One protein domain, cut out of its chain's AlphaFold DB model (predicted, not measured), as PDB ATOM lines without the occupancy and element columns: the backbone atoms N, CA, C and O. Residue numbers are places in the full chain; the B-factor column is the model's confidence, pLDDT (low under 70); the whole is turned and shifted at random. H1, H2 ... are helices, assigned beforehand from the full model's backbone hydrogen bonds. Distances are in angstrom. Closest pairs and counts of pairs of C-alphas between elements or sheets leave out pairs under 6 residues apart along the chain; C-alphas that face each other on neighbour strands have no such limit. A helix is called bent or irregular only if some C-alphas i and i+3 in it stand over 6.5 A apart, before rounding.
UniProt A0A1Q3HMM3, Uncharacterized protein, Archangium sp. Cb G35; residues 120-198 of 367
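What this domain is: This is residues 120 to 198 of the 367 residues of an uncharacterized protein of Archangium sp. Cb G35 (UniProt A0A1Q3HMM3). Two long helices, H1 and H2, make a V that opens from the tight link between them; the short helix H3 bridges its two arms, from near the end of H2 to the middle of H1. H4 runs alongside part of H1, on the other side of the V from H3, and a long unnamed stretch, residues 154 to 169, loops out past the end of H2 before the chain comes back into H3. The printed part has 79 residues with four named helices, in the order H1, H2, H3, H4, and no named strand; the class is all helix. The whole is compact, with a radius of gyration of the C-alphas of 11.8 A, and rounded, spanning 33 by 26 by 22 A.

Where its parts are: H1 is residues 120 to 137, 25.4 A from first to last C-alpha, and begins at C-alpha 120 at (-29.697, 23.260, -27.289). H2 follows as residues 141 to 153, 19.3 A long, beginning at C-alpha 141 at (-48.658, 4.410, -6.830). H3 is residues 170 to 176; it is neither bent nor irregular, but only just: C-alphas 170 and 173 are 6.0 A apart. H4 is residues 183 to 197, 20.8 A long, and ends at C-alpha 197 at (-50.221, 20.776, -11.772).

How they stand to each other: H1 touches each of the other three helices. H1 and H2 only just touch, with 3 pairs of C-alphas within 8 A, through residues 136 to 137 and 144 to 147 alone; the closest C-alphas, of Val 136 and Arg 144, are 5.8 A apart. Their lines stand at a steep tilt of 50 degrees, opposite ways. H3 touches H1 at residues 129 to 133 of H1 alone, about perpendicular at 76 degrees, the closest C-alphas being those of Leu 129 and Ile 175, 5.2 A apart. H3 also touches H2, at residues 148 to 153 of H2 alone, with a steep tilt of 56 degrees, opposite ways; the closest C-alphas, of Arg 152 and Gly 170, are 4.0 A apart. H4 touches H1 at residues 121 to 129 of H1 alone, at a shallow tilt of 31 degrees, the same way; the closest C-alphas, of Glu 122 and Val 183, are 5.9 A apart. H3 and H4 are close but not clearly touching, with the C-alphas of Ile 171 and Ile 189 6.9 A apart, and H2 and H4 are near each other. The packing is mostly crossed: of the four touching pairs, one is at a shallow tilt. In H1 and H4 every O i to N i+4 pair is within hydrogen-bond range; in H2 it is 8 of 9, and in H3 1 of 3, beside 3 of 4 O i to N i+3 pairs.

The domain as a whole: The C-alphas of Glu 120 and Tyr 142 are the two farthest apart, at 35.4 A. The printed part has no cut. The link from H2 to H3 is long, with 16 residues, that from H3 to H4 short, with 6. The mean pLDDT of the printed part is 88.9, and residues 164 to 169 are under 70.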
ATOM      1  N   GLU A 120     -29.794  23.059 -28.737       92.94
ATOM      2  CA  GLU A 120     -29.697  23.260 -27.289       92.94
ATOM      3  C   GLU A 120     -31.088  23.449 -26.660       92.94
ATOM      4  O   GLU A 120     -31.434  22.767 -25.694       92.94
ATOM      5  N   ILE A 121     -31.932  24.296 -27.260       95.38
ATOM      6  CA  ILE A 121     -33.308  24.529 -26.791       95.38
ATOM      7  C   ILE A 121     -34.192  23.299 -27.026       95.38
ATOM      8  O   ILE A 121     -34.978  22.937 -26.151       95.38
ATOM      9  N   GLU A 122     -34.061  22.630 -28.173       94.75
ATOM     10  CA  GLU A 122     -34.777  21.390 -28.495       94.75
ATOM     11  C   GLU A 122     -34.533  20.309 -27.437       94.75
ATOM     12  O   GLU A 122     -35.483  19.739 -26.885       94.75
ATOM     13  N   GLN A 123     -33.260  20.051 -27.123       95.19
ATOM     14  CA  GLN A 123     -32.865  19.047 -26.137       95.19
ATOM     15  C   GLN A 123     -33.242  19.472 -24.717       95.19
ATOM     16  O   GLN A 123     -33.828  18.675 -23.984       95.19
ATOM     17  N   GLY A 124     -32.983  20.726 -24.334       96.12
ATOM     18  CA  GLY A 124     -33.311  21.233 -23.001       96.12
ATOM     19  C   GLY A 124     -34.815  21.214 -22.714       96.12
ATOM     20  O   GLY A 124     -35.239  20.813 -21.628       96.12
ATOM     21  N   LEU A 125     -35.651  21.562 -23.699       97.19
ATOM     22  CA  LEU A 125     -37.107  21.552 -23.555       97.19
ATOM     23  C   LEU A 125     -37.668  20.124 -23.474       97.19
ATOM     24  O   LEU A 125     -38.547  19.849 -22.653       97.19
ATOM     25  N   ALA A 126     -37.163  19.202 -24.299       96.62
ATOM     26  CA  ALA A 126     -37.522  17.789 -24.195       96.62
ATOM     27  C   ALA A 126     -37.061  17.191 -22.853       96.62
ATOM     28  O   ALA A 126     -37.834  16.491 -22.198       96.62
ATOM     29  N   GLY A 127     -35.857  17.536 -22.391       97.38
ATOM     30  CA  GLY A 127     -35.344  17.176 -21.068       97.38
ATOM     31  C   GLY A 127     -36.239  17.679 -19.932       97.38
ATOM     32  O   GLY A 127     -36.573  16.915 -19.022       97.38
ATOM     33  N   ALA A 128     -36.727  18.919 -20.022       97.81
ATOM     34  CA  ALA A 128     -37.665  19.488 -19.057       97.81
ATOM     35  C   ALA A 128     -39.010  18.733 -19.020       97.81
ATOM     36  O   ALA A 128     -39.559  18.500 -17.939       97.81
ATOM     37  N   LEU A 129     -39.544  18.307 -20.173       97.19
ATOM     38  CA  LEU A 129     -40.753  17.468 -20.243       97.19
ATOM     39  C   LEU A 129     -40.524  16.071 -19.655       97.19
ATOM     40  O   LEU A 129     -41.355  15.582 -18.887       97.19
ATOM     41  N   LEU A 130     -39.392  15.443 -19.973       97.94
ATOM     42  CA  LEU A 130     -39.030  14.140 -19.419       97.94
ATOM     43  C   LEU A 130     -38.857  14.212 -17.896       97.94
ATOM     44  O   LEU A 130     -39.277  13.306 -17.173       97.94
ATOM     45  N   ALA A 131     -38.313  15.315 -17.380       98.31
ATOM     46  CA  ALA A 131     -38.217  15.550 -15.944       98.31
ATOM     47  C   ALA A 131     -39.600  15.585 -15.270       98.31
ATOM     48  O   ALA A 131     -39.759  15.023 -14.186       98.31
ATOM     49  N   VAL A 132     -40.625  16.159 -15.919       97.88
ATOM     50  CA  VAL A 132     -42.012  16.119 -15.412       97.88
ATOM     51  C   VAL A 132     -42.500  14.674 -15.300       97.88
ATOM     52  O   VAL A 132     -43.044  14.292 -14.262       97.88
ATOM     53  N   TYR A 133     -42.276  13.851 -16.328       97.56
ATOM     54  CA  TYR A 133     -42.627  12.430 -16.280       97.56
ATOM     55  C   TYR A 133     -41.911  11.707 -15.135       97.56
ATOM     56  O   TYR A 133     -42.564  11.065 -14.309       97.56
ATOM     57  N   ASN A 134     -40.593  11.870 -15.021       98.00
ATOM     58  CA  ASN A 134     -39.795  11.249 -13.964       98.00
ATOM     59  C   ASN A 134     -40.274  11.673 -12.568       98.00
ATOM     60  O   ASN A 134     -40.391  10.840 -11.664       98.00
ATOM     61  N   ARG A 135     -40.642  12.949 -12.401       97.12
ATOM     62  CA  ARG A 135     -41.197  13.464 -11.148       97.12
ATOM     63  C   ARG A 135     -42.534  12.814 -10.798       97.12
ATOM     64  O   ARG A 135     -42.740  12.457  -9.640       97.12
ATOM     65  N   VAL A 136     -43.415  12.603 -11.780       97.44
ATOM     66  CA  VAL A 136     -44.679  11.863 -11.604       97.44
ATOM     67  C   VAL A 136     -44.424  10.396 -11.259       97.44
ATOM     68  O   VAL A 136     -45.110   9.840 -10.399       97.44
ATOM     69  N   MET A 137     -43.434   9.764 -11.892       97.75
ATOM     70  CA  MET A 137     -43.091   8.362 -11.649       97.75
ATOM     71  C   MET A 137     -42.571   8.105 -10.231       97.75
ATOM     72  O   MET A 137     -42.841   7.033  -9.685       97.75
ATOM     73  N   GLY A 138     -41.904   9.096  -9.630       97.06
ATOM     74  CA  GLY A 138     -41.448   9.075  -8.238       97.06
ATOM     75  C   GLY A 138     -42.543   9.296  -7.184       97.06
ATOM     76  O   GLY A 138     -42.262   9.215  -5.991       97.06
ATOM     77  N   LEU A 139     -43.790   9.577  -7.584       96.88
ATOM     78  CA  LEU A 139     -44.918   9.679  -6.653       96.88
ATOM     79  C   LEU A 139     -45.426   8.290  -6.234       96.88
ATOM     80  O   LEU A 139     -45.270   7.298  -6.944       96.88
ATOM     81  N   GLY A 140     -46.135   8.233  -5.101       97.25
ATOM     82  CA  GLY A 140     -46.813   7.013  -4.657       97.25
ATOM     83  C   GLY A 140     -47.810   6.476  -5.696       97.25
ATOM     84  O   GLY A 140     -48.484   7.248  -6.387       97.25
ATOM     85  N   THR A 141     -47.934   5.145  -5.772       97.38
ATOM     86  CA  THR A 141     -48.658   4.410  -6.830       97.38
ATOM     87  C   THR A 141     -50.044   4.970  -7.134       97.38
ATOM     88  O   THR A 141     -50.353   5.220  -8.297       97.38
ATOM     89  N   TYR A 142     -50.868   5.218  -6.111       96.19
ATOM     90  CA  TYR A 142     -52.221   5.749  -6.298       96.19
ATOM     91  C   TYR A 142     -52.216   7.100  -7.031       96.19
ATOM     92  O   TYR A 142     -52.916   7.281  -8.031       96.19
ATOM     93  N   ARG A 143     -51.386   8.046  -6.568       94.50
ATOM     94  CA  ARG A 143     -51.329   9.401  -7.129       94.50
ATOM     95  C   ARG A 143     -50.746   9.396  -8.539       94.50
ATOM     96  O   ARG A 143     -51.321  10.022  -9.427       94.50
ATOM     97  N   ARG A 144     -49.664   8.643  -8.756       96.69
ATOM     98  CA  ARG A 144     -49.043   8.439 -10.072       96.69
ATOM     99  C   ARG A 144     -50.049   7.914 -11.096       96.69
ATOM    100  O   ARG A 144     -50.220   8.524 -12.147       96.69
ATOM    101  N   THR A 145     -50.740   6.817 -10.782       96.19
ATOM    102  CA  THR A 145     -51.717   6.196 -11.691       96.19
ATOM    103  C   THR A 145     -52.837   7.165 -12.049       96.19
ATOM    104  O   THR A 145     -53.209   7.278 -13.217       96.19
ATOM    105  N   ARG A 146     -53.347   7.914 -11.065       95.31
ATOM    106  CA  ARG A 146     -54.410   8.894 -11.302       95.31
ATOM    107  C   ARG A 146     -53.951  10.032 -12.219       95.31
ATOM    108  O   ARG A 146     -54.667  10.363 -13.158       95.31
ATOM    109  N   ILE A 147     -52.754  10.579 -11.995       95.12
ATOM    110  CA  ILE A 147     -52.173  11.627 -12.850       95.12
ATOM    111  C   ILE A 147     -52.009  11.132 -14.285       95.12
ATOM    112  O   ILE A 147     -52.492  11.781 -15.207       95.12
ATOM    113  N   LEU A 148     -51.378   9.971 -14.489       94.12
ATOM    114  CA  LEU A 148     -51.144   9.443 -15.835       94.12
ATOM    115  C   LEU A 148     -52.457   9.149 -16.573       94.12
ATOM    116  O   LEU A 148     -52.552   9.426 -17.767       94.12
ATOM    117  N   ASN A 149     -53.479   8.640 -15.879       91.81
ATOM    118  CA  ASN A 149     -54.796   8.407 -16.474       91.81
ATOM    119  C   ASN A 149     -55.489   9.709 -16.886       91.81
ATOM    120  O   ASN A 149     -56.035   9.775 -17.985       91.81
ATOM    121  N   GLU A 150     -55.447  10.748 -16.050       91.56
ATOM    122  CA  GLU A 150     -56.024  12.048 -16.403       91.56
ATOM    123  C   GLU A 150     -55.253  12.708 -17.561       91.56
ATOM    124  O   GLU A 150     -55.869  13.212 -18.498       91.56
ATOM    125  N   LEU A 151     -53.918  12.632 -17.577       91.12
ATOM    126  CA  LEU A 151     -53.091  13.189 -18.657       91.12
ATOM    127  C   LEU A 151     -53.298  12.502 -20.017       91.12
ATOM    128  O   LEU A 151     -52.961  13.089 -21.046       91.12
ATOM    129  N   ARG A 152     -53.866  11.290 -20.068       88.12
ATOM    130  CA  ARG A 152     -54.217  10.631 -21.342       88.12
ATOM    131  C   ARG A 152     -55.340  11.346 -22.092       88.12
ATOM    132  O   ARG A 152     -55.378  11.295 -23.316       88.12
ATOM    133  N   THR A 153     -56.248  11.998 -21.371       84.56
ATOM    134  CA  THR A 153     -57.430  12.660 -21.949       84.56
ATOM    135  C   THR A 153     -57.460  14.163 -21.685       84.56
ATOM    136  O   THR A 153     -58.300  14.869 -22.246       84.56
ATOM    137  N   PHE A 154     -56.538  14.675 -20.867       85.06
ATOM    138  CA  PHE A 154     -56.435  16.094 -20.574       85.06
ATOM    139  C   PHE A 154     -56.143  16.912 -21.838       85.06
ATOM    140  O   PHE A 154     -55.243  16.611 -22.622       85.06
ATOM    141  N   SER A 155     -56.921  17.974 -22.016       80.38
ATOM    142  CA  SER A 155     -56.752  18.975 -23.068       80.38
ATOM    143  C   SER A 155     -56.829  20.340 -22.401       80.38
ATOM    144  O   SER A 155     -57.883  20.689 -21.858       80.38
ATOM    145  N   GLY A 156     -55.710  21.065 -22.372       79.50
ATOM    146  CA  GLY A 156     -55.663  22.414 -21.824       79.50
ATOM    147  C   GLY A 156     -55.992  23.456 -22.888       79.50
ATOM    148  O   GLY A 156     -56.679  23.166 -23.869       79.50
ATOM    149  N   ALA A 157     -55.543  24.692 -22.686       80.75
ATOM    150  CA  ALA A 157     -55.843  25.785 -23.605       80.75
ATOM    151  C   ALA A 157     -55.118  25.616 -24.948       80.75
ATOM    152  O   ALA A 157     -55.613  26.084 -25.976       80.75
ATOM    153  N   TYR A 158     -53.956  24.956 -24.952       84.75
ATOM    154  CA  TYR A 158     -53.064  24.864 -26.110       84.75
ATOM    155  C   TYR A 158     -53.148  23.508 -26.828       84.75
ATOM    156  O   TYR A 158     -52.356  23.222 -27.728       84.75
ATOM    157  N   TRP A 159     -54.181  22.714 -26.532       83.00
ATOM    158  CA  TRP A 159     -54.424  21.394 -27.122       83.00
ATOM    159  C   TRP A 159     -54.392  21.334 -28.652       83.00
ATOM    160  O   TRP A 159     -53.990  20.321 -29.223       83.00
ATOM    161  N   LEU A 160     -54.760  22.415 -29.346       84.00
ATOM    162  CA  LEU A 160     -54.723  22.476 -30.810       84.00
ATOM    163  C   LEU A 160     -53.308  22.303 -31.387       84.00
ATOM    164  O   LEU A 160     -53.178  21.759 -32.485       84.00
ATOM    165  N   TYR A 161     -52.265  22.691 -30.646       85.38
ATOM    166  CA  TYR A 161     -50.862  22.607 -31.078       85.38
ATOM    167  C   TYR A 161     -50.245  21.209 -30.899       85.38
ATOM    168  O   TYR A 161     -49.145  20.948 -31.386       85.38
ATOM    169  N   TYR A 162     -50.964  20.291 -30.248       83.38
ATOM    170  CA  TYR A 162     -50.553  18.895 -30.073       83.38
ATOM    171  C   TYR A 162     -51.676  17.887 -30.393       83.38
ATOM    172  O   TYR A 162     -51.551  16.690 -30.153       83.38
ATOM    173  N   ARG A 163     -52.782  18.350 -31.003       74.69
ATOM    174  CA  ARG A 163     -53.923  17.513 -31.422       74.69
ATOM    175  C   ARG A 163     -53.582  16.556 -32.569       74.69
ATOM    176  O   ARG A 163     -54.141  15.466 -32.652       74.69
ATOM    177  N   ARG A 164     -52.753  16.998 -33.524       57.09
ATOM    178  CA  ARG A 164     -52.512  16.278 -34.795       57.09
ATOM    179  C   ARG A 164     -51.584  15.079 -34.653       57.09
ATOM    180  O   ARG A 164     -51.521  14.232 -35.540       57.09
ATOM    181  N   THR A 165     -50.902  14.972 -33.532       50.31
ATOM    182  CA  THR A 165     -49.988  13.884 -33.251       50.31
ATOM    183  C   THR A 165     -50.783  12.738 -32.593       50.31
ATOM    184  O   THR A 165     -50.831  12.570 -31.388       50.31
ATOM    185  N   ARG A 166     -51.479  11.989 -33.464       45.31
ATOM    186  CA  ARG A 166     -52.185  10.696 -33.296       45.31
ATOM    187  C   ARG A 166     -53.263  10.550 -32.196       45.31
ATOM    188  O   ARG A 166     -53.038  10.662 -30.996       45.31
ATOM    189  N   PHE A 167     -54.446  10.150 -32.672       47.09
ATOM    190  CA  PHE A 167     -55.607   9.647 -31.934       47.09
ATOM    191  C   PHE A 167     -55.231   8.820 -30.687       47.09
ATOM    192  O   PHE A 167     -54.691   7.724 -30.805       47.09
ATOM    193  N   GLY A 168     -55.555   9.336 -29.497       53.03
ATOM    194  CA  GLY A 168     -55.542   8.570 -28.243       53.03
ATOM    195  C   GLY A 168     -54.231   8.541 -27.449       53.03
ATOM    196  O   GLY A 168     -54.193   7.882 -26.415       53.03
ATOM    197  N   ILE A 169     -53.173   9.240 -27.881       64.38
ATOM    198  CA  ILE A 169     -51.850   9.123 -27.240       64.38
ATOM    199  C   ILE A 169     -51.699  10.002 -25.979       64.38
ATOM    200  O   ILE A 169     -51.009   9.586 -25.049       64.38
ATOM    201  N   GLY A 170     -52.414  11.130 -25.872       79.25
ATOM    202  CA  GLY A 170     -52.502  11.963 -24.658       79.25
ATOM    203  C   GLY A 170     -51.168  12.538 -24.154       79.25
ATOM    204  O   GLY A 170     -50.093  12.058 -24.502       79.25
ATOM    205  N   ILE A 171     -51.205  13.558 -23.292       90.06
ATOM    206  CA  ILE A 171     -49.985  14.203 -22.763       90.06
ATOM    207  C   ILE A 171     -49.058  13.190 -22.074       90.06
ATOM    208  O   ILE A 171     -47.840  13.293 -22.196       90.06
ATOM    209  N   ALA A 172     -49.627  12.187 -21.397       90.19
ATOM    210  CA  ALA A 172     -48.874  11.168 -20.663       90.19
ATOM    211  C   ALA A 172     -47.794  10.472 -21.512       90.19
ATOM    212  O   ALA A 172     -46.697  10.229 -21.018       90.19
ATOM    213  N   SER A 173     -48.083  10.178 -22.783       87.88
ATOM    214  CA  SER A 173     -47.114   9.504 -23.653       87.88
ATOM    215  C   SER A 173     -46.070  10.472 -24.222       87.88
ATOM    216  O   SER A 173     -44.936  10.064 -24.452       87.88
ATOM    217  N   TYR A 174     -46.417  11.754 -24.410       88.94
ATOM    218  CA  TYR A 174     -45.460  12.776 -24.860       88.94
ATOM    219  C   TYR A 174     -44.360  13.006 -23.846       88.94
ATOM    220  O   TYR A 174     -43.193  13.042 -24.206       88.94
ATOM    221  N   ILE A 175     -44.728  13.156 -22.576       93.44
ATOM    222  CA  ILE A 175     -43.744  13.430 -21.527       93.44
ATOM    223  C   ILE A 175     -42.847  12.222 -21.243       93.44
ATOM    224  O   ILE A 175     -41.740  12.398 -20.753       93.44
ATOM    225  N   GLN A 176     -43.303  11.004 -21.558       93.69
ATOM    226  CA  GLN A 176     -42.498   9.791 -21.415       93.69
ATOM    227  C   GLN A 176     -41.398   9.696 -22.481       93.69
ATOM    228  O   GLN A 176     -40.321   9.180 -22.198       93.69
ATOM    229  N   ASN A 177     -41.673  10.157 -23.702       92.31
ATOM    230  CA  ASN A 177     -40.715  10.145 -24.804       92.31
ATOM    231  C   ASN A 177     -40.863  11.419 -25.657       92.31
ATOM    232  O   ASN A 177     -41.430  11.366 -26.756       92.31
ATOM    233  N   PRO A 178     -40.426  12.579 -25.136       93.19
ATOM    234  CA  PRO A 178     -40.565  13.841 -25.845       93.19
ATOM    235  C   PRO A 178     -39.628  13.861 -27.054       93.19
ATOM    236  O   PRO A 178     -38.460  13.503 -26.948       93.19
ATOM    237  N   ASN A 179     -40.133  14.297 -28.210       92.19
ATOM    238  CA  ASN A 179     -39.307  14.487 -29.400       92.19
ATOM    239  C   ASN A 179     -38.644  15.876 -29.338       92.19
ATOM    240  O   ASN A 179     -39.380  16.866 -29.359       92.19
ATOM    241  N   PRO A 180     -37.304  15.986 -29.292       91.75
ATOM    242  CA  PRO A 180     -36.613  17.276 -29.216       91.75
ATOM    243  C   PRO A 180     -36.978  18.233 -30.353       91.75
ATOM    244  O   PRO A 180     -37.240  19.406 -30.102       91.75
ATOM    245  N   ALA A 181     -37.141  17.720 -31.576       89.62
ATOM    246  CA  ALA A 181     -37.447  18.528 -32.760       89.62
ATOM    247  C   ALA A 181     -38.857  19.161 -32.741       89.62
ATOM    248  O   ALA A 181     -39.242  19.891 -33.653       89.62
ATOM    249  N   TRP A 182     -39.687  18.862 -31.738       91.38
ATOM    250  CA  TRP A 182     -41.074  19.315 -31.651       91.38
ATOM    251  C   TRP A 182     -41.245  20.526 -30.726       91.38
ATOM    252  O   TRP A 182     -42.184  20.558 -29.937       91.38
ATOM    253  N   VAL A 183     -40.390  21.551 -30.840       92.50
ATOM    254  CA  VAL A 183     -40.365  22.732 -29.943       92.50
ATOM    255  C   VAL A 183     -41.756  23.319 -29.677       92.50
ATOM    256  O   VAL A 183     -42.176  23.426 -28.526       92.50
ATOM    257  N   THR A 184     -42.520  23.626 -30.733       91.38
ATOM    258  CA  THR A 184     -43.876  24.199 -30.615       91.38
ATOM    259  C   THR A 184     -44.857  23.276 -29.883       91.38
ATOM    260  O   THR A 184     -45.645  23.729 -29.056       91.38
ATOM    261  N   THR A 185     -44.830  21.977 -30.176       91.50
ATOM    262  CA  THR A 185     -45.694  20.993 -29.508       91.50
ATOM    263  C   THR A 185     -45.262  20.798 -28.057       91.50
ATOM    264  O   THR A 185     -46.109  20.772 -27.168       91.50
ATOM    265  N   ASN A 186     -43.957  20.738 -27.801       95.00
ATOM    266  CA  ASN A 186     -43.389  20.542 -26.477       95.00
ATOM    267  C   ASN A 186     -43.730  21.705 -25.541       95.00
ATOM    268  O   ASN A 186     -44.209  21.465 -24.436       95.00
ATOM    269  N   ILE A 187     -43.572  22.956 -25.985       96.12
ATOM    270  CA  ILE A 187     -43.906  24.120 -25.152       96.12
ATOM    271  C   ILE A 187     -45.418  24.274 -24.942       96.12
ATOM    272  O   ILE A 187     -45.850  24.647 -23.852       96.12
ATOM    273  N   ALA A 188     -46.240  23.901 -25.929       92.38
ATOM    274  CA  ALA A 188     -47.692  23.849 -25.765       92.38
ATOM    275  C   ALA A 188     -48.129  22.799 -24.730       92.38
ATOM    276  O   ALA A 188     -49.006  23.062 -23.908       92.38
ATOM    277  N   ILE A 189     -47.489  21.626 -24.729       93.88
ATOM    278  CA  ILE A 189     -47.701  20.599 -23.704       93.88
ATOM    279  C   ILE A 189     -47.214  21.099 -22.341       93.88
ATOM    280  O   ILE A 189     -47.916  20.917 -21.350       93.88
ATOM    281  N   TYR A 190     -46.055  21.759 -22.279       95.19
ATOM    282  CA  TYR A 190     -45.508  22.319 -21.040       95.19
ATOM    283  C   TYR A 190     -46.466  23.335 -20.405       95.19
ATOM    284  O   TYR A 190     -46.731  23.281 -19.204       95.19
ATOM    285  N   HIS A 191     -47.059  24.206 -21.227       93.00
ATOM    286  CA  HIS A 191     -48.116  25.123 -20.813       93.00
ATOM    287  C   HIS A 191     -49.313  24.385 -20.199       93.00
ATOM    288  O   HIS A 191     -49.747  24.689 -19.090       93.00
ATOM    289  N   ASP A 192     -49.845  23.384 -20.895       91.12
ATOM    290  CA  ASP A 192     -51.030  22.673 -20.421       91.12
ATOM    291  C   ASP A 192     -50.731  21.782 -19.194       91.12
ATOM    292  O   ASP A 192     -51.598  21.597 -18.338       91.12
ATOM    293  N   LEU A 193     -49.493  21.299 -19.033       93.75
ATOM    294  CA  LEU A 193     -49.017  20.637 -17.812       93.75
ATOM    295  C   LEU A 193     -48.927  21.597 -16.625       93.75
ATOM    296  O   LEU A 193     -49.306  21.226 -15.514       93.75
ATOM    297  N   MET A 194     -48.458  22.823 -16.846       91.56
ATOM    298  CA  MET A 194     -48.424  23.867 -15.819       91.56
ATOM    299  C   MET A 194     -49.834  24.111 -15.274       91.56
ATOM    300  O   MET A 194     -50.048  24.050 -14.062       91.56
ATOM    301  N   GLU A 195     -50.819  24.218 -16.165       85.94
ATOM    302  CA  GLU A 195     -52.229  24.331 -15.793       85.94
ATOM    303  C   GLU A 195     -52.786  23.070 -15.115       85.94
ATOM    304  O   GLU A 195     -53.729  23.130 -14.322       85.94
ATOM    305  N   PHE A 196     -52.240  21.895 -15.423       89.69
ATOM    306  CA  PHE A 196     -52.638  20.646 -14.784       89.69
ATOM    307  C   PHE A 196     -52.118  20.530 -13.343       89.69
ATOM    308  O   PHE A 196     -52.840  20.009 -12.488       89.69
ATOM    309  N   PHE A 197     -50.892  20.978 -13.063       90.69
ATOM    310  CA  PHE A 197     -50.221  20.776 -11.772       90.69
ATOM    311  C   PHE A 197     -50.370  21.932 -10.779       90.69
ATOM    312  O   PHE A 197     -50.363  21.689  -9.565       90.69
ATOM    313  N   LEU A 198     -50.501  23.172 -11.255       81.12
ATOM    314  CA  LEU A 198     -50.615  24.327 -10.369       81.12
ATOM    315  C   LEU A 198     -51.918  24.333  -9.568       81.12
ATOM    316  O   LEU A 198     -52.973  23.861 -10.007       81.12
TER     317      LEU A 198